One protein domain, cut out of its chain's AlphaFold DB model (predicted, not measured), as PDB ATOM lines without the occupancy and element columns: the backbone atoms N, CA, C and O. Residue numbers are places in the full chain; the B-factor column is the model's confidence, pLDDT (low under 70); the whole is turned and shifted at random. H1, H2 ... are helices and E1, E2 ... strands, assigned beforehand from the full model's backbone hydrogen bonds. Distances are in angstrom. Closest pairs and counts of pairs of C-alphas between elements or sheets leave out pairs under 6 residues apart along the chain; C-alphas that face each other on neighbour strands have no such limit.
ATOM      1  N   LEU A   7      59.813  76.369 -96.461       53.62
ATOM      2  CA  LEU A   7      61.256  76.162 -96.637       53.62
ATOM      3  C   LEU A   7      61.938  75.989 -95.274       53.62
ATOM      4  O   LEU A   7      61.573  76.641 -94.293       53.62
ATOM      5  N   LEU A   8      62.925  75.095 -95.215       50.16
ATOM      6  CA  LEU A   8      63.743  74.940 -94.021       50.16
ATOM      7  C   LEU A   8      64.701  76.135 -93.934       50.16
ATOM      8  O   LEU A   8      65.721  76.174 -94.619       50.16
ATOM      9  N   GLU A   9      64.371  77.120 -93.104       45.97
ATOM     10  CA  GLU A   9      65.296  78.220 -92.822       45.97
ATOM     11  C   GLU A   9      66.545  77.693 -92.078       45.97
ATOM     12  O   GLU A   9      66.430  76.791 -91.241       45.97
ATOM     13  N   PRO A  10      67.743  78.261 -92.298       43.75
ATOM     14  CA  PRO A  10      68.970  77.824 -91.622       43.75
ATOM     15  C   PRO A  10      68.886  77.871 -90.087       43.75
ATOM     16  O   PRO A  10      69.546  77.089 -89.409       43.75
ATOM     17  N   ASP A  11      68.042  78.755 -89.543       44.06
ATOM     18  CA  ASP A  11      67.811  78.929 -88.102       44.06
ATOM     19  C   ASP A  11      66.601  78.113 -87.585       44.06
ATOM     20  O   ASP A  11      66.317  78.061 -86.379       44.06
ATOM     21  N   ALA A  12      65.856  77.467 -88.493       40.28
ATOM     22  CA  ALA A  12      64.642  76.709 -88.187       40.28
ATOM     23  C   ALA A  12      64.910  75.323 -87.577       40.28
ATOM     24  O   ALA A  12      63.980  74.661 -87.122       40.28
ATOM     25  N   VAL A  13      66.170  74.918 -87.492       45.47
ATOM     26  CA  VAL A  13      66.657  73.872 -86.599       45.47
ATOM     27  C   VAL A  13      67.935  74.465 -86.016       45.47
ATOM     28  O   VAL A  13      68.792  74.885 -86.783       45.47
ATOM     29  N   LYS A  14      68.084  74.579 -84.687       40.91
ATOM     30  CA  LYS A  14      69.359  75.021 -84.082       40.91
ATOM     31  C   LYS A  14      70.399  73.901 -84.219       40.91
ATOM     32  O   LYS A  14      70.845  73.334 -83.231       40.91
ATOM     33  N   VAL A  15      70.748  73.563 -85.453       38.59
ATOM     34  CA  VAL A  15      71.958  72.836 -85.811       38.59
ATOM     35  C   VAL A  15      72.945  73.908 -86.238       38.59
ATOM     36  O   VAL A  15      72.564  74.867 -86.908       38.59
ATOM     37  N   ALA A  16      74.181  73.831 -85.760       33.16
ATOM     38  CA  ALA A  16      75.138  74.907 -85.974       33.16
ATOM     39  C   ALA A  16      75.287  75.233 -87.475       33.16
ATOM     40  O   ALA A  16      75.219  74.340 -88.323       33.16
ATOM     41  N   ARG A  17      75.436  76.541 -87.739       37.50
ATOM     42  CA  ARG A  17      75.439  77.233 -89.041       37.50
ATOM     43  C   ARG A  17      76.002  76.367 -90.180       37.50
ATOM     44  O   ARG A  17      77.045  75.755 -89.970       37.50
ATOM     45  N   PRO A  18      75.419  76.407 -91.396       39.06
ATOM     46  CA  PRO A  18      75.969  75.718 -92.559       39.06
ATOM     47  C   PRO A  18      77.448  76.068 -92.749       39.06
ATOM     48  O   PRO A  18      77.789  77.200 -93.094       39.06
ATOM     49  N   VAL A  19      78.342  75.110 -92.512       42.56
ATOM     50  CA  VAL A  19      79.766  75.277 -92.825       42.56
ATOM     51  C   VAL A  19      80.030  74.573 -94.148       42.56
ATOM     52  O   VAL A  19      79.994  73.347 -94.199       42.56
ATOM     53  N   LEU A  20      80.313  75.334 -95.209       36.62
ATOM     54  CA  LEU A  20      80.747  74.807 -96.508       36.62
ATOM     55  C   LEU A  20      82.163  74.216 -96.376       36.62
ATOM     56  O   LEU A  20      83.133  74.969 -96.296       36.62
ATOM     57  N   ARG A  21      82.312  72.886 -96.325       40.94
ATOM     58  CA  ARG A  21      83.621  72.196 -96.360       40.94
ATOM     59  C   ARG A  21      83.522  70.860 -97.103       40.94
ATOM     60  O   ARG A  21      82.467  70.245 -97.115       40.94
ATOM     61  N   GLY A  22      84.643  70.454 -97.711       32.22
ATOM     62  CA  GLY A  22      84.780  69.297 -98.606       32.22
ATOM     63  C   GLY A  22      84.539  67.908 -97.980       32.22
ATOM     64  O   GLY A  22      84.186  67.804 -96.803       32.22
ATOM     65  N   PRO A  23      84.718  66.832 -98.770       35.94
ATOM     66  CA  PRO A  23      84.116  65.524 -98.509       35.94
ATOM     67  C   PRO A  23      84.622  64.855 -97.222       35.94
ATOM     68  O   PRO A  23      85.819  64.840 -96.924       35.94
ATOM     69  N   ARG A  24      83.684  64.275 -96.459       42.38
ATOM     70  CA  ARG A  24      83.918  63.471 -95.249       42.38
ATOM     71  C   ARG A  24      83.674  61.991 -95.564       42.38
ATOM     72  O   ARG A  24      82.694  61.664 -96.210       42.38
ATOM     73  N   SER A  25      84.537  61.118 -95.041       33.53
ATOM     74  CA  SER A  25      84.517  59.655 -95.228       33.53
ATOM     75  C   SER A  25      83.154  58.989 -94.989       33.53
ATOM     76  O   SER A  25      82.536  59.181 -93.935       33.53
ATOM     77  N   LEU A  26      82.797  58.075 -95.898       34.97
ATOM     78  CA  LEU A  26      81.686  57.124 -95.809       34.97
ATOM     79  C   LEU A  26      81.701  56.347 -94.483       34.97
ATOM     80  O   LEU A  26      82.629  55.601 -94.172       34.97
ATOM     81  N   ARG A  27      80.633  56.486 -93.703       49.69
ATOM     82  CA  ARG A  27      80.234  55.526 -92.663       49.69
ATOM     83  C   ARG A  27      78.724  55.371 -92.808       49.69
ATOM     84  O   ARG A  27      78.036  56.357 -92.589       49.69
ATOM     85  N   GLY A  28      78.205  54.215 -93.211       44.81
ATOM     86  CA  GLY A  28      76.761  54.040 -93.421       44.81
ATOM     87  C   GLY A  28      75.944  54.348 -92.160       44.81
ATOM     88  O   GLY A  28      76.405  54.108 -91.041       44.81
ATOM     89  N   HIS A  29      74.744  54.897 -92.335       48.38
ATOM     90  CA  HIS A  29      73.756  54.978 -91.259       48.38
ATOM     91  C   HIS A  29      73.132  53.602 -91.078       48.38
ATOM     92  O   HIS A  29      72.555  53.060 -92.012       48.38
ATOM     93  N   GLY A  30      73.306  52.998 -89.903       48.44
ATOM     94  CA  GLY A  30      72.692  51.704 -89.593       48.44
ATOM     95  C   GLY A  30      73.381  50.464 -90.175       48.44
ATOM     96  O   GLY A  30      72.863  49.369 -89.982       48.44
ATOM     97  N   ALA A  31      74.549  50.589 -90.819       42.62
ATOM     98  CA  ALA A  31      75.347  49.422 -91.191       42.62
ATOM     99  C   ALA A  31      76.018  48.844 -89.934       42.62
ATOM    100  O   ALA A  31      76.917  49.456 -89.346       42.62
ATOM    101  N   THR A  32      75.574  47.670 -89.494       42.16
ATOM    102  CA  THR A  32      76.297  46.918 -88.461       42.16
ATOM    103  C   THR A  32      77.435  46.144 -89.127       42.16
ATOM    104  O   THR A  32      77.390  45.864 -90.322       42.16
ATOM    105  N   ARG A  33      78.475  45.750 -88.374       44.69
ATOM    106  CA  ARG A  33      79.604  44.924 -88.876       44.69
ATOM    107  C   ARG A  33      79.186  43.584 -89.530       44.69
ATOM    108  O   ARG A  33      80.058  42.841 -89.965       44.69
ATOM    109  N   HIS A  34      77.891  43.269 -89.581       42.44
ATOM    110  CA  HIS A  34      77.307  42.061 -90.157       42.44
ATOM    111  C   HIS A  34      76.643  42.254 -91.530       42.44
ATOM    112  O   HIS A  34      76.190  41.271 -92.110       42.44
ATOM    113  N   ASP A  35      76.648  43.462 -92.098       48.88
ATOM    114  CA  ASP A  35      76.108  43.726 -93.441       48.88
ATOM    115  C   ASP A  35      77.169  43.500 -94.542       48.88
ATOM    116  O   ASP A  35      77.366  44.326 -95.428       48.88
ATOM    117  N   THR A  36      77.918  42.393 -94.464       49.31
ATOM    118  CA  THR A  36      78.978  42.043 -95.435       49.31
ATOM    119  C   THR A  36      78.479  41.193 -96.609       49.31
ATOM    120  O   THR A  36      79.242  40.912 -97.530       49.31
ATOM    121  N   GLU A  37      77.212  40.768 -96.593       57.22
ATOM    122  CA  GLU A  37      76.575  40.082 -97.720       57.22
ATOM    123  C   GLU A  37      75.850  41.095 -98.609       57.22
ATOM    124  O   GLU A  37      74.785  41.595 -98.253       57.22
ATOM    125  N   VAL A  38      76.396  41.335 -99.804       59.12
ATOM    126  CA  VAL A  38      75.834  42.249-100.820       59.12
ATOM    127  C   VAL A  38      74.359  41.940-101.133       59.12
ATOM    128  O   VAL A  38      73.595  42.831-101.479       59.12
ATOM    129  N   THR A  39      73.923  40.688-100.962       65.81
ATOM    130  CA  THR A  39      72.540  40.243-101.205       65.81
ATOM    131  C   THR A  39      71.523  40.731-100.169       65.81
ATOM    132  O   THR A  39      70.322  40.596-100.406       65.81
ATOM    133  N   LYS A  40      71.970  41.285 -99.034       76.56
ATOM    134  CA  LYS A  40      71.119  41.795 -97.943       76.56
ATOM    135  C   LYS A  40      71.138  43.320 -97.824       76.56
ATOM    136  O   LYS A  40      70.560  43.860 -96.878       76.56
ATOM    137  N   THR A  41      71.762  44.005 -98.775       77.50
ATOM    138  CA  THR A  41      71.937  45.459 -98.778       77.50
ATOM    139  C   THR A  41      71.156  46.088 -99.929       77.50
ATOM    140  O   THR A  41      71.164  45.562-101.037       77.50
ATOM    141  N   ASP A  42      70.517  47.226 -99.663       83.62
ATOM    142  CA  ASP A  42      69.887  48.099-100.654       83.62
ATOM    143  C   ASP A  42      70.603  49.458-100.686       83.62
ATOM    144  O   ASP A  42      71.230  49.866 -99.703       83.62
ATOM    145  N   ILE A  43      70.481  50.174-101.809       86.50
ATOM    146  CA  ILE A  43      70.789  51.607-101.880       86.50
ATOM    147  C   ILE A  43      69.514  52.374-101.538       86.50
ATOM    148  O   ILE A  43      68.504  52.217-102.223       86.50
ATOM    149  N   ASP A  44      69.576  53.194-100.495       88.38
ATOM    150  CA  ASP A  44      68.476  54.043-100.038       88.38
ATOM    151  C   ASP A  44      68.812  55.527-100.226       88.38
ATOM    152  O   ASP A  44      69.969  55.943-100.114       88.38
ATOM    153  N   HIS A  45      67.788  56.331-100.498       93.44
ATOM    154  CA  HIS A  45      67.891  57.786-100.521       93.44
ATOM    155  C   HIS A  45      67.723  58.306 -99.102       93.44
ATOM    156  O   HIS A  45      66.701  58.028 -98.481       93.44
ATOM    157  N   MET A  46      68.658  59.121 -98.605       91.75
ATOM    158  CA  MET A  46      68.548  59.717 -97.264       91.75
ATOM    159  C   MET A  46      67.170  60.345 -97.036       91.75
ATOM    160  O   MET A  46      66.422  59.880 -96.174       91.75
ATOM    161  N   VAL A  47      66.779  61.261 -97.928       92.94
ATOM    162  CA  VAL A  47      65.393  61.715 -98.074       92.94
ATOM    163  C   VAL A  47      64.721  60.873 -99.180       92.94
ATOM    164  O   VAL A  47      65.106  61.022-100.350       92.94
ATOM    165  N   PRO A  48      63.730  60.007 -98.859       92.25
ATOM    166  CA  PRO A  48      63.053  59.148 -99.837       92.25
ATOM    167  C   PRO A  48      62.485  59.918-101.034       92.25
ATOM    168  O   PRO A  48      62.051  61.058-100.896       92.25
ATOM    169  N   LEU A  49      62.402  59.277-102.206       93.81
ATOM    170  CA  LEU A  49      61.881  59.914-103.427       93.81
ATOM    171  C   LEU A  49      60.449  60.460-103.269       93.81
ATOM    172  O   LEU A  49      60.149  61.535-103.786       93.81
ATOM    173  N   ALA A  50      59.575  59.739-102.560       91.44
ATOM    174  CA  ALA A  50      58.205  60.181-102.289       91.44
ATOM    175  C   ALA A  50      58.170  61.395-101.342       91.44
ATOM    176  O   ALA A  50      57.492  62.380-101.621       91.44
ATOM    177  N   GLU A  51      58.979  61.385-100.283       92.12
ATOM    178  CA  GLU A  51      59.097  62.526 -99.370       92.12
ATOM    179  C   GLU A  51      59.721  63.751-100.062       92.12
ATOM    180  O   GLU A  51      59.282  64.882 -99.851       92.12
ATOM    181  N   ALA A  52      60.697  63.555-100.954       94.25
ATOM    182  CA  ALA A  52      61.246  64.631-101.777       94.25
ATOM    183  C   ALA A  52      60.176  65.242-102.698       94.25
ATOM    184  O   ALA A  52      60.107  66.465-102.845       94.25
ATOM    185  N   TRP A  53      59.323  64.404-103.299       94.19
ATOM    186  CA  TRP A  53      58.198  64.842-104.128       94.19
ATOM    187  C   TRP A  53      57.243  65.752-103.353       94.19
ATOM    188  O   TRP A  53      56.958  66.869-103.810       94.19
ATOM    189  N   ASP A  54      56.827  65.310-102.166       90.31
ATOM    190  CA  ASP A  54      55.948  66.062-101.269       90.31
ATOM    191  C   ASP A  54      56.617  67.333-100.729       90.31
ATOM    192  O   ASP A  54      55.956  68.351-100.536       90.31
ATOM    193  N   SER A  55      57.940  67.309-100.567       92.06
ATOM    194  CA  SER A  55      58.752  68.445-100.120       92.06
ATOM    195  C   SER A  55      59.055  69.483-101.212       92.06
ATOM    196  O   SER A  55      59.753  70.462-100.937       92.06
ATOM    197  N   GLY A  56      58.547  69.313-102.437       93.50
ATOM    198  CA  GLY A  56      58.647  70.307-103.514       93.50
ATOM    199  C   GLY A  56      59.283  69.805-104.812       93.50
ATOM    200  O   GLY A  56      59.187  70.488-105.833       93.50
ATOM    201  N   ALA A  57      59.856  68.595-104.836       95.56
ATOM    202  CA  ALA A  57      60.420  68.019-106.063       95.56
ATOM    203  C   ALA A  57      59.359  67.715-107.139       95.56
ATOM    204  O   ALA A  57      59.678  67.550-108.323       95.56
ATOM    205  N   SER A  58      58.079  67.697-106.758       95.69
ATOM    206  CA  SER A  58      56.943  67.682-107.686       95.69
ATOM    207  C   SER A  58      56.969  68.846-108.687       95.69
ATOM    208  O   SER A  58      56.593  68.663-109.846       95.69
ATOM    209  N   GLN A  59      57.494  70.011-108.291       96.06
ATOM    210  CA  GLN A  59      57.590  71.209-109.137       96.06
ATOM    211  C   GLN A  59      58.847  71.233-110.017       96.06
ATOM    212  O   GLN A  59      58.967  72.067-110.913       96.06
ATOM    213  N   TRP A  60      59.803  70.334-109.780       97.19
ATOM    214  CA  TRP A  60      61.038  70.292-110.553       97.19
ATOM    215  C   TRP A  60      60.809  69.817-111.989       97.19
ATOM    216  O   TRP A  60      59.837  69.126-112.318       97.19
ATOM    217  N   THR A  61      61.769  70.127-112.861       97.81
ATOM    218  CA  THR A  61      61.844  69.488-114.173       97.81
ATOM    219  C   THR A  61      62.095  67.987-114.012       97.81
ATOM    220  O   THR A  61      62.652  67.520-113.013       97.81
ATOM    221  N   LYS A  62      61.727  67.201-115.032       97.12
ATOM    222  CA  LYS A  62      62.063  65.769-115.069       97.12
ATOM    223  C   LYS A  62      63.572  65.548-114.918       97.12
ATOM    224  O   LYS A  62      63.967  64.635-114.203       97.12
ATOM    225  N   GLN A  63      64.386  66.387-115.561       97.56
ATOM    226  CA  GLN A  63      65.843  66.300-115.490       97.56
ATOM    227  C   GLN A  63      66.350  66.466-114.052       97.56
ATOM    228  O   GLN A  63      67.053  65.587-113.569       97.56
ATOM    229  N   ARG A  64      65.905  67.502-113.329       97.19
ATOM    230  CA  ARG A  64      66.330  67.731-111.941       97.19
ATOM    231  C   ARG A  64      65.898  66.603-110.993       97.19
ATOM    232  O   ARG A  64      66.632  66.254-110.078       97.19
ATOM    233  N   ARG A  65      64.743  65.964-111.231       97.62
ATOM    234  CA  ARG A  65      64.347  64.749-110.485       97.62
ATOM    235  C   ARG A  65      65.246  63.546-110.776       97.62
ATOM    236  O   ARG A  65      65.525  62.773-109.866       97.62
ATOM    237  N   VAL A  66      65.683  63.367-112.024       97.12
ATOM    238  CA  VAL A  66      66.637  62.305-112.389       97.12
ATOM    239  C   VAL A  66      68.003  62.574-111.763       97.12
ATOM    240  O   VAL A  66      68.617  61.639-111.252       97.12
ATOM    241  N   GLU A  67      68.450  63.829-111.750       97.38
ATOM    242  CA  GLU A  67      69.675  64.246-111.059       97.38
ATOM    243  C   GLU A  67      69.579  63.942-109.563       97.38
ATOM    244  O   GLU A  67      70.448  63.251-109.044       97.38
ATOM    245  N   TYR A  68      68.484  64.330-108.901       97.00
ATOM    246  CA  TYR A  68      68.228  63.962-107.507       97.00
ATOM    247  C   TYR A  68      68.274  62.448-107.294       97.00
ATOM    248  O   TYR A  68      68.955  61.973-106.395       97.00
ATOM    249  N   ALA A  69      67.593  61.654-108.120       96.31
ATOM    250  CA  ALA A  69      67.531  60.208-107.916       96.31
ATOM    251  C   ALA A  69      68.900  59.508-108.021       96.31
ATOM    252  O   ALA A  69      69.064  58.440-107.433       96.31
ATOM    253  N   ASN A  70      69.865  60.102-108.734       95.75
ATOM    254  CA  ASN A  70      71.164  59.499-109.054       95.75
ATOM    255  C   ASN A  70      72.360  60.323-108.544       95.75
ATOM    256  O   ASN A  70      73.479  60.143-109.027       95.75
ATOM    257  N   TYR A  71      72.149  61.261-107.620       95.50
ATOM    258  CA  TYR A  71      73.209  62.169-107.193       95.50
ATOM    259  C   TYR A  71      74.261  61.459-106.335       95.50
ATOM    260  O   TYR A  71      73.957  60.937-105.265       95.50
ATOM    261  N   LEU A  72      75.512  61.487-106.805       93.44
ATOM    262  CA  LEU A  72      76.685  60.906-106.137       93.44
ATOM    263  C   LEU A  72      77.668  61.969-105.615       93.44
ATOM    264  O   LEU A  72      78.734  61.624-105.119       93.44
ATOM    265  N   GLY A  73      77.343  63.261-105.747       92.69
ATOM    266  CA  GLY A  73      78.208  64.357-105.286       92.69
ATOM    267  C   GLY A  73      78.186  64.572-103.768       92.69
ATOM    268  O   GLY A  73      78.940  65.395-103.252       92.69
ATOM    269  N   ASP A  74      77.329  63.843-103.052       90.81
ATOM    270  CA  ASP A  74      77.248  63.839-101.598       90.81
ATOM    271  C   ASP A  74      77.052  62.406-101.091       90.81
ATOM    272  O   ASP A  74      76.012  61.790-101.324       90.81
ATOM    273  N   ASP A  75      78.044  61.898-100.361       90.69
ATOM    274  CA  ASP A  75      78.082  60.557 -99.757       90.69
ATOM    275  C   ASP A  75      76.911  60.264 -98.801       90.69
ATOM    276  O   ASP A  75      76.687  59.120 -98.402       90.69
ATOM    277  N   ARG A  76      76.174  61.300 -98.391       90.12
ATOM    278  CA  ARG A  76      74.978  61.171 -97.555       90.12
ATOM    279  C   ARG A  76      73.731  60.894 -98.372       90.12
ATOM    280  O   ARG A  76      72.760  60.430 -97.798       90.12
ATOM    281  N   HIS A  77      73.728  61.208 -99.667       92.62
ATOM    282  CA  HIS A  77      72.525  61.228-100.497       92.62
ATOM    283  C   HIS A  77      72.005  59.825-100.820       92.62
ATOM    284  O   HIS A  77      70.813  59.566-100.656       92.62
ATOM    285  N   LEU A  78      72.909  58.927-101.223       91.38
ATOM    286  CA  LEU A  78      72.645  57.508-101.463       91.38
ATOM    287  C   LEU A  78      73.458  56.663-100.484       91.38
ATOM    288  O   LEU A  78      74.688  56.669-100.520       91.38
ATOM    289  N   VAL A  79      72.775  55.922 -99.615       86.88
ATOM    290  CA  VAL A  79      73.402  55.148 -98.541       86.88
ATOM    291  C   VAL A  79      73.133  53.658 -98.707       86.88
ATOM    292  O   VAL A  79      72.017  53.233 -98.985       86.88
ATOM    293  N   ALA A  80      74.171  52.848 -98.509       83.25
ATOM    294  CA  ALA A  80      74.024  51.403 -98.416       83.25
ATOM    295  C   ALA A  80      73.452  51.036 -97.039       83.25
ATOM    296  O   ALA A  80      74.075  51.312 -96.010       83.25
ATOM    297  N   VAL A  81      72.274  50.414 -97.022       80.25
ATOM    298  CA  VAL A  81      71.544  50.019 -95.807       80.25
ATOM    299  C   VAL A  81      71.085  48.570 -95.913       80.25
ATOM    300  O   VAL A  81      70.970  48.027 -97.007       80.25
ATOM    301  N   SER A  82      70.787  47.912 -94.793       79.06
ATOM    302  CA  SER A  82      70.169  46.582 -94.868       79.06
ATOM    303  C   SER A  82      68.771  46.660 -95.500       79.06
ATOM    304  O   SER A  82      68.003  47.581 -95.216       79.06
ATOM    305  N   GLN A  83      68.391  45.647 -96.283       80.31
ATOM    306  CA  GLN A  83      67.041  45.509 -96.862       80.31
ATOM    307  C   GLN A  83      65.935  45.647 -95.812       80.31
ATOM    308  O   GLN A  83      64.878  46.228 -96.057       80.31
ATOM    309  N   ARG A  84      66.169  45.106 -94.612       79.00
ATOM    310  CA  ARG A  84      65.234  45.202 -93.487       79.00
ATOM    311  C   ARG A  84      65.037  46.654 -93.052       79.00
ATOM    312  O   ARG A  84      63.895  47.056 -92.849       79.00
ATOM    313  N   SER A  85      66.126  47.407 -92.902       75.31
ATOM    314  CA  SER A  85      66.080  48.827 -92.541       75.31
ATOM    315  C   SER A  85      65.369  49.637 -93.623       75.31
ATOM    316  O   SER A  85      64.458  50.394 -93.307       75.31
ATOM    317  N   ASN A  86      65.716  49.402 -94.893       78.94
ATOM    318  CA  ASN A  86      65.107  50.074 -96.039       78.94
ATOM    319  C   ASN A  86      63.582  49.870 -96.087       78.94
ATOM    320  O   ASN A  86      62.811  50.818 -96.177       78.94
ATOM    321  N   ARG A  87      63.116  48.625 -95.924       80.81
ATOM    322  CA  ARG A  87      61.678  48.304 -95.926       80.81
ATOM    323  C   ARG A  87      60.923  48.852 -94.715       80.81
ATOM    324  O   ARG A  87      59.735  49.122 -94.833       80.81
ATOM    325  N   GLN A  88      61.581  48.972 -93.559       78.38
ATOM    326  CA  GLN A  88      60.979  49.598 -92.376       78.38
ATOM    327  C   GLN A  88      60.823  51.106 -92.554       78.38
ATOM    328  O   GLN A  88      59.808  51.649 -92.133       78.38
ATOM    329  N   LYS A  89      61.810  51.749 -93.185       75.88
ATOM    330  CA  LYS A  89      61.766  53.167 -93.528       75.88
ATOM    331  C   LYS A  89      60.699  53.468 -94.571       75.88
ATOM    332  O   LYS A  89      59.887  54.361 -94.370       75.88
ATOM    333  N   SER A  90      60.676  52.713 -95.672       80.19
ATOM    334  CA  SER A  90      59.796  52.984 -96.814       80.19
ATOM    335  C   SER A  90      59.920  54.456 -97.261       80.19
ATOM    336  O   SER A  90      61.005  54.939 -97.574       80.19
ATOM    337  N   ASP A  91      58.811  55.178 -97.267       76.38
ATOM    338  CA  ASP A  91      58.620  56.573 -97.638       76.38
ATOM    339  C   ASP A  91      58.432  57.487 -96.417       76.38
ATOM    340  O   ASP A  91      58.027  58.638 -96.563       76.38
ATOM    341  N   GLN A  92      58.713  56.982 -95.215       76.12
ATOM    342  CA  GLN A  92      58.517  57.713 -93.969       76.12
ATOM    343  C   GLN A  92      59.538  58.844 -93.810       76.12
ATOM    344  O   GLN A  92      60.723  58.710 -94.133       76.12
ATOM    345  N   ASP A  93      59.064  59.960 -93.264       73.00
ATOM    346  CA  ASP A  93      59.892  61.084 -92.839       73.00
ATOM    347  C   ASP A  93      60.390  60.873 -91.391       73.00
ATOM    348  O   ASP A  93      60.118  59.857 -90.741       73.00
ATOM    349  N   VAL A  94      61.126  61.850 -90.855       70.94
ATOM    350  CA  VAL A  94      61.697  61.757 -89.498       70.94
ATOM    351  C   VAL A  94      60.651  61.757 -88.375       70.94
ATOM    352  O   VAL A  94      60.996  61.436 -87.242       70.94
ATOM    353  N   THR A  95      59.388  62.098 -88.653       63.28
ATOM    354  CA  THR A  95      58.297  61.986 -87.667       63.28
ATOM    355  C   THR A  95      57.887  60.536 -87.438       63.28
ATOM    356  O   THR A  95      57.369  60.204 -86.374       63.28
ATOM    357  N   THR A  96      58.098  59.676 -88.440       65.19
ATOM    358  CA  THR A  96      57.598  58.296 -88.463       65.19
ATOM    359  C   THR A  96      58.715  57.270 -88.345       65.19
ATOM    360  O   THR A  96      58.534  56.258 -87.668       65.19
ATOM    361  N   TRP A  97      59.887  57.547 -88.923       66.31
ATOM    362  CA  TRP A  97      61.018  56.628 -88.894       66.31
ATOM    363  C   TRP A  97      62.261  57.257 -88.264       66.31
ATOM    364  O   TRP A  97      62.970  58.054 -88.882       66.31
ATOM    365  N   ILE A  98      62.557  56.851 -87.028       62.50
ATOM    366  CA  ILE A  98      63.834  57.125 -86.365       62.50
ATOM    367  C   ILE A  98      64.460  55.785 -85.994       62.50
ATOM    368  O   ILE A  98      64.088  55.148 -85.013       62.50
ATOM    369  N   VAL A  99      65.450  55.370 -86.774       59.16
ATOM    370  CA  VAL A  99      66.373  54.291 -86.419       59.16
ATOM    371  C   VAL A  99      67.736  54.963 -86.412       59.16
ATOM    372  O   VAL A  99      68.117  55.447 -87.480       59.16
ATOM    373  N   PRO A 100      68.475  55.065 -85.278       61.53
ATOM    374  CA  PRO A 100      68.733  53.989 -84.295       61.53
ATOM    375  C   PRO A 100      68.593  54.400 -82.804       61.53
ATOM    376  O   PRO A 100      68.647  55.581 -82.458       61.53
ATOM    377  N   ASP A 101      68.522  53.415 -81.892       63.47
ATOM    378  CA  ASP A 101      68.487  53.623 -80.423       63.47
ATOM    379  C   ASP A 101      69.739  54.320 -79.864       63.47
ATOM    380  O   ASP A 101      69.742  54.834 -78.747       63.47
ATOM    381  N   ASN A 102      70.823  54.344 -80.642       79.75
ATOM    382  CA  ASN A 102      72.063  55.007 -80.275       79.75
ATOM    383  C   ASN A 102      71.962  56.534 -80.506       79.75
ATOM    384  O   ASN A 102      71.841  56.949 -81.665       79.75
ATOM    385  N   PRO A 103      72.116  57.375 -79.461       79.69
ATOM    386  CA  PRO A 103      72.004  58.830 -79.586       79.69
ATOM    387  C   PRO A 103      72.947  59.441 -80.630       79.69
ATOM    388  O   PRO A 103      72.533  60.263 -81.439       79.69
ATOM    389  N   SER A 104      74.206  58.997 -80.691       79.25
ATOM    390  CA  SER A 104      75.173  59.523 -81.663       79.25
ATOM    391  C   SER A 104      74.789  59.204 -83.107       79.25
ATOM    392  O   SER A 104      75.024  60.016 -84.000       79.25
ATOM    393  N   GLN A 105      74.193  58.036 -83.355       80.81
ATOM    394  CA  GLN A 105      73.728  57.687 -84.697       80.81
ATOM    395  C   GLN A 105      72.456  58.459 -85.069       80.81
ATOM    396  O   GLN A 105      72.341  58.905 -86.205       80.81
ATOM    397  N   ARG A 106      71.555  58.697 -84.106       81.81
ATOM    398  CA  ARG A 106      70.372  59.552 -84.287       81.81
ATOM    399  C   ARG A 106      70.756  60.979 -84.681       81.81
ATOM    400  O   ARG A 106      70.235  61.502 -85.661       81.81
ATOM    401  N   CYS A 107      71.722  61.575 -83.982       85.75
ATOM    402  CA  CYS A 107      72.214  62.918 -84.295       85.75
ATOM    403  C   CYS A 107      72.826  63.011 -85.687       85.75
ATOM    404  O   CYS A 107      72.601  63.981 -86.409       85.75
ATOM    405  N   ARG A 108      73.567  61.975 -86.082       85.38
ATOM    406  CA  ARG A 108      74.158  61.908 -87.411       85.38
ATOM    407  C   ARG A 108      73.104  61.736 -88.507       85.38
ATOM    408  O   ARG A 108      73.211  62.351 -89.563       85.38
ATOM    409  N   TYR A 109      72.099  60.895 -88.278       85.62
ATOM    410  CA  TYR A 109      71.001  60.708 -89.224       85.62
ATOM    411  C   TYR A 109      70.233  62.019 -89.431       85.62
ATOM    412  O   TYR A 109      70.027  62.440 -90.568       85.62
ATOM    413  N   LEU A 110      69.912  62.725 -88.339       88.44
ATOM    414  CA  LEU A 110      69.293  64.048 -88.408       88.44
ATOM    415  C   LEU A 110      70.168  65.044 -89.182       88.44
ATOM    416  O   LEU A 110      69.656  65.745 -90.053       88.44
ATOM    417  N   SER A 111      71.472  65.119 -88.888       89.50
ATOM    418  CA  SER A 111      72.359  66.065 -89.574       89.50
ATOM    419  C   SER A 111      72.420  65.816 -91.078       89.50
ATOM    420  O   SER A 111      72.485  66.764 -91.860       89.50
ATOM    421  N   ASP A 112      72.375  64.550 -91.490       90.69
ATOM    422  CA  ASP A 112      72.476  64.169 -92.893       90.69
ATOM    423  C   ASP A 112      71.149  64.393 -93.638       90.69
ATOM    424  O   ASP A 112      71.170  64.944 -94.738       90.69
ATOM    425  N   GLN A 113      70.000  64.116 -93.005       90.50
ATOM    426  CA  GLN A 113      68.674  64.522 -93.497       90.50
ATOM    427  C   GLN A 113      68.588  66.039 -93.719       90.50
ATOM    428  O   GLN A 113      68.217  66.494 -94.804       90.50
ATOM    429  N   VAL A 114      68.969  66.835 -92.710       91.62
ATOM    430  CA  VAL A 114      68.946  68.307 -92.789       91.62
ATOM    431  C   VAL A 114      69.862  68.801 -93.907       91.62
ATOM    432  O   VAL A 114      69.469  69.669 -94.685       91.62
ATOM    433  N   ALA A 115      71.063  68.235 -94.037       91.31
ATOM    434  CA  ALA A 115      71.993  68.625 -95.088       91.31
ATOM    435  C   ALA A 115      71.452  68.357 -96.500       91.31
ATOM    436  O   ALA A 115      71.578  69.225 -97.364       91.31
ATOM    437  N   VAL A 116      70.842  67.188 -96.729       93.88
ATOM    438  CA  VAL A 116      70.244  66.828 -98.025       93.88
ATOM    439  C   VAL A 116      69.050  67.729 -98.331       93.88
ATOM    440  O   VAL A 116      68.971  68.266 -99.438       93.88
ATOM    441  N   LYS A 117      68.156  67.966 -97.358       93.75
ATOM    442  CA  LYS A 117      67.008  68.865 -97.552       93.75
ATOM    443  C   LYS A 117      67.439  70.294 -97.877       93.75
ATOM    444  O   LYS A 117      66.929  70.865 -98.838       93.75
ATOM    445  N   LEU A 118      68.415  70.844 -97.148       91.56
ATOM    446  CA  LEU A 118      68.960  72.177 -97.425       91.56
ATOM    447  C   LEU A 118      69.653  72.247 -98.788       91.56
ATOM    448  O   LEU A 118      69.404  73.182 -99.543       91.56
ATOM    449  N   GLY A 119      70.489  71.259 -99.121       92.25
ATOM    450  CA  GLY A 119      71.212  71.227-100.394       92.25
ATOM    451  C   GLY A 119      70.263  71.243-101.589       92.25
ATOM    452  O   GLY A 119      70.442  72.027-102.513       92.25
ATOM    453  N   TRP A 120      69.197  70.443-101.533       94.62
ATOM    454  CA  TRP A 120      68.209  70.338-102.607       94.62
ATOM    455  C   TRP A 120      67.065  71.352-102.540       94.62
ATOM    456  O   TRP A 120      66.207  71.342-103.424       94.62
ATOM    457  N   ASN A 121      67.058  72.246-101.547       92.62
ATOM    458  CA  ASN A 121      65.972  73.195-101.295       92.62
ATOM    459  C   ASN A 121      64.599  72.507-101.136       92.62
ATOM    460  O   ASN A 121      63.595  72.919-101.722       92.62
ATOM    461  N   LEU A 122      64.575  71.413-100.376       92.81
ATOM    462  CA  LEU A 122      63.362  70.691-100.009       92.81
ATOM    463  C   LEU A 122      62.728  71.333 -98.770       92.81
ATOM    464  O   LEU A 122      63.412  71.679 -97.808       92.81
ATOM    465  N   SER A 123      61.407  71.473 -98.795       90.69
ATOM    466  CA  SER A 123      60.632  71.981 -97.661       90.69
ATOM    467  C   SER A 123      60.448  70.927 -96.566       90.69
ATOM    468  O   SER A 123      60.632  69.726 -96.785       90.69
ATOM    469  N   VAL A 124      60.062  71.392 -95.383       88.00
ATOM    470  CA  VAL A 124      59.590  70.538 -94.290       88.00
ATOM    471  C   VAL A 124      58.181  70.949 -93.893       88.00
ATOM    472  O   VAL A 124      57.805  72.123 -93.991       88.00
ATOM    473  N   ASP A 125      57.375  69.978 -93.477       85.88
ATOM    474  CA  ASP A 125      56.082  70.279 -92.862       85.88
ATOM    475  C   ASP A 125      56.250  70.645 -91.370       85.88
ATOM    476  O   ASP A 125      57.298  70.373 -90.779       85.88
ATOM    477  N   PRO A 126      55.261  71.301 -90.731       86.00
ATOM    478  CA  PRO A 126      55.381  71.707 -89.331       86.00
ATOM    479  C   PRO A 126      55.607  70.548 -88.350       86.00
ATOM    480  O   PRO A 126      56.264  70.741 -87.328       86.00
ATOM    481  N   ALA A 127      55.070  69.356 -88.637       85.31
ATOM    482  CA  ALA A 127      55.264  68.185 -87.787       85.31
ATOM    483  C   ALA A 127      56.688  67.638 -87.950       85.31
ATOM    484  O   ALA A 127      57.353  67.346 -86.956       85.31
ATOM    485  N   GLU A 128      57.184  67.585 -89.186       85.75
ATOM    486  CA  GLU A 128      58.568  67.238 -89.495       85.75
ATOM    487  C   GLU A 128      59.548  68.204 -88.828       85.75
ATOM    488  O   GLU A 128      60.495  67.778 -88.168       85.75
ATOM    489  N   GLN A 129      59.285  69.509 -88.914       86.00
ATOM    490  CA  GLN A 129      60.111  70.522 -88.269       86.00
ATOM    491  C   GLN A 129      60.143  70.356 -86.743       86.00
ATOM    492  O   GLN A 129      61.210  70.489 -86.141       86.00
ATOM    493  N   ALA A 130      58.998  70.083 -86.112       85.69
ATOM    494  CA  ALA A 130      58.934  69.838 -84.674       85.69
ATOM    495  C   ALA A 130      59.776  68.611 -84.284       85.69
ATOM    496  O   ALA A 130      60.656  68.729 -83.434       85.69
ATOM    497  N   ALA A 131      59.608  67.487 -84.988       86.12
ATOM    498  CA  ALA A 131      60.392  66.276 -84.748       86.12
ATOM    499  C   ALA A 131      61.902  66.509 -84.938       86.12
ATOM    500  O   ALA A 131      62.709  66.100 -84.104       86.12
ATOM    501  N   MET A 132      62.304  67.225 -85.996       88.62
ATOM    502  CA  MET A 132      63.709  67.589 -86.215       88.62
ATOM    503  C   MET A 132      64.277  68.430 -85.066       88.62
ATOM    504  O   MET A 132      65.428  68.231 -84.675       88.62
ATOM    505  N   ARG A 133      63.496  69.370 -84.515       87.00
ATOM    506  CA  ARG A 133      63.924  70.213 -83.385       87.00
ATOM    507  C   ARG A 133      64.059  69.423 -82.089       87.00
ATOM    508  O   ARG A 133      65.032  69.650 -81.372       87.00
ATOM    509  N   ASP A 134      63.129  68.516 -81.814       86.44
ATOM    510  CA  ASP A 134      63.164  67.682 -80.612       86.44
ATOM    511  C   ASP A 134      64.426  66.812 -80.603       86.44
ATOM    512  O   ASP A 134      65.198  66.845 -79.645       86.44
ATOM    513  N   ILE A 135      64.717  66.144 -81.726       84.75
ATOM    514  CA  ILE A 135      65.944  65.353 -81.879       84.75
ATOM    515  C   ILE A 135      67.188  66.248 -81.777       84.75
ATOM    516  O   ILE A 135      68.156  65.882 -81.115       84.75
ATOM    517  N   ALA A 136      67.183  67.436 -82.394       86.69
ATOM    518  CA  ALA A 136      68.322  68.356 -82.330       86.69
ATOM    519  C   ALA A 136      68.661  68.782 -80.889       86.69
ATOM    520  O   ALA A 136      69.835  68.989 -80.577       86.69
ATOM    521  N   GLY A 137      67.659  68.875 -80.007       86.00
ATOM    522  CA  GLY A 137      67.852  69.153 -78.582       86.00
ATOM    523  C   GLY A 137      68.698  68.101 -77.857       86.00
ATOM    524  O   GLY A 137      69.391  68.427 -76.894       86.00
ATOM    525  N   GLU A 138      68.715  66.864 -78.359       84.94
ATOM    526  CA  GLU A 138      69.509  65.746 -77.833       84.94
ATOM    527  C   GLU A 138      70.919  65.665 -78.449       84.94
ATOM    528  O   GLU A 138      71.714  64.796 -78.083       84.94
ATOM    529  N   CYS A 139      71.253  66.572 -79.374       84.94
ATOM    530  CA  CYS A 139      72.427  66.486 -80.244       84.94
ATOM    531  C   CYS A 139      73.407  67.667 -80.092       84.94
ATOM    532  O   CYS A 139      73.741  68.326 -81.088       84.94
TER     533      CYS A 139
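This is residues 7 to 139 of the 150 residues of the protein "HNH endonuclease" of Streptomyces spongiae (UniProt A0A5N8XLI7). The long helix H4 lies nearest the middle and meets H5 as a V, while a two-stranded ribbon, E1 and E2, with H3 beside E1, and the separate helices H1 and H2 lie around it. Residues 7 to 40, with no named element, run round the outside as one long loop. The printed part has 133 residues, with seven named elements in the order E1, H1, H2, E2, H3, H4, H5; the ribbon is antiparallel. The class is mostly helix, though under half of the residues are in named elements. The whole is compact, with a radius of gyration of the C-alphas of 14.5 A and spans of 40 by 38 by 31 A.

E1, residues 41 to 45, begins at C-alpha 41 (71.937, 45.459, -98.778) and is 13.1 A long. H1 is residues 49 to 54, H2 residues 62 to 69, E2 residues 78 to 82 and H3 residues 83 to 89. H4, residues 103 to 120, is 26.0 A long. H5, residues 126 to 137, is 16.7 A long and ends at C-alpha 137 (67.852, 69.153, -78.582).

E1 and E2 are antiparallel at 142 degrees, with N 42 and O 81 at 2.8 A. The closest C-alphas of E1 and H3, Thr 41 and Gln 83, are 5.3 A apart. H4, with residues 106 to 110 alone, touches residues 132 to 136 of H5 at a steep tilt of 45 degrees, opposite ways; the closest C-alphas, Leu 110 and Met 132, are 7.0 A apart. H1 and H2 are close but not clearly touching, with C-alphas Leu 49 and Ala 69 closest at 7.2 A. H1 and H4 are only just apart, at 8.3 A. In H1 to H5 every O i to N i+4 pair is within hydrogen-bond range.

The farthest C-alphas, Asp 11 and Thr 39, are 41.1 A apart. The printed part has no cut, and the link H3 to H4 is long. Confidence is under 70 in residues 7 to 39 and 95 to 101.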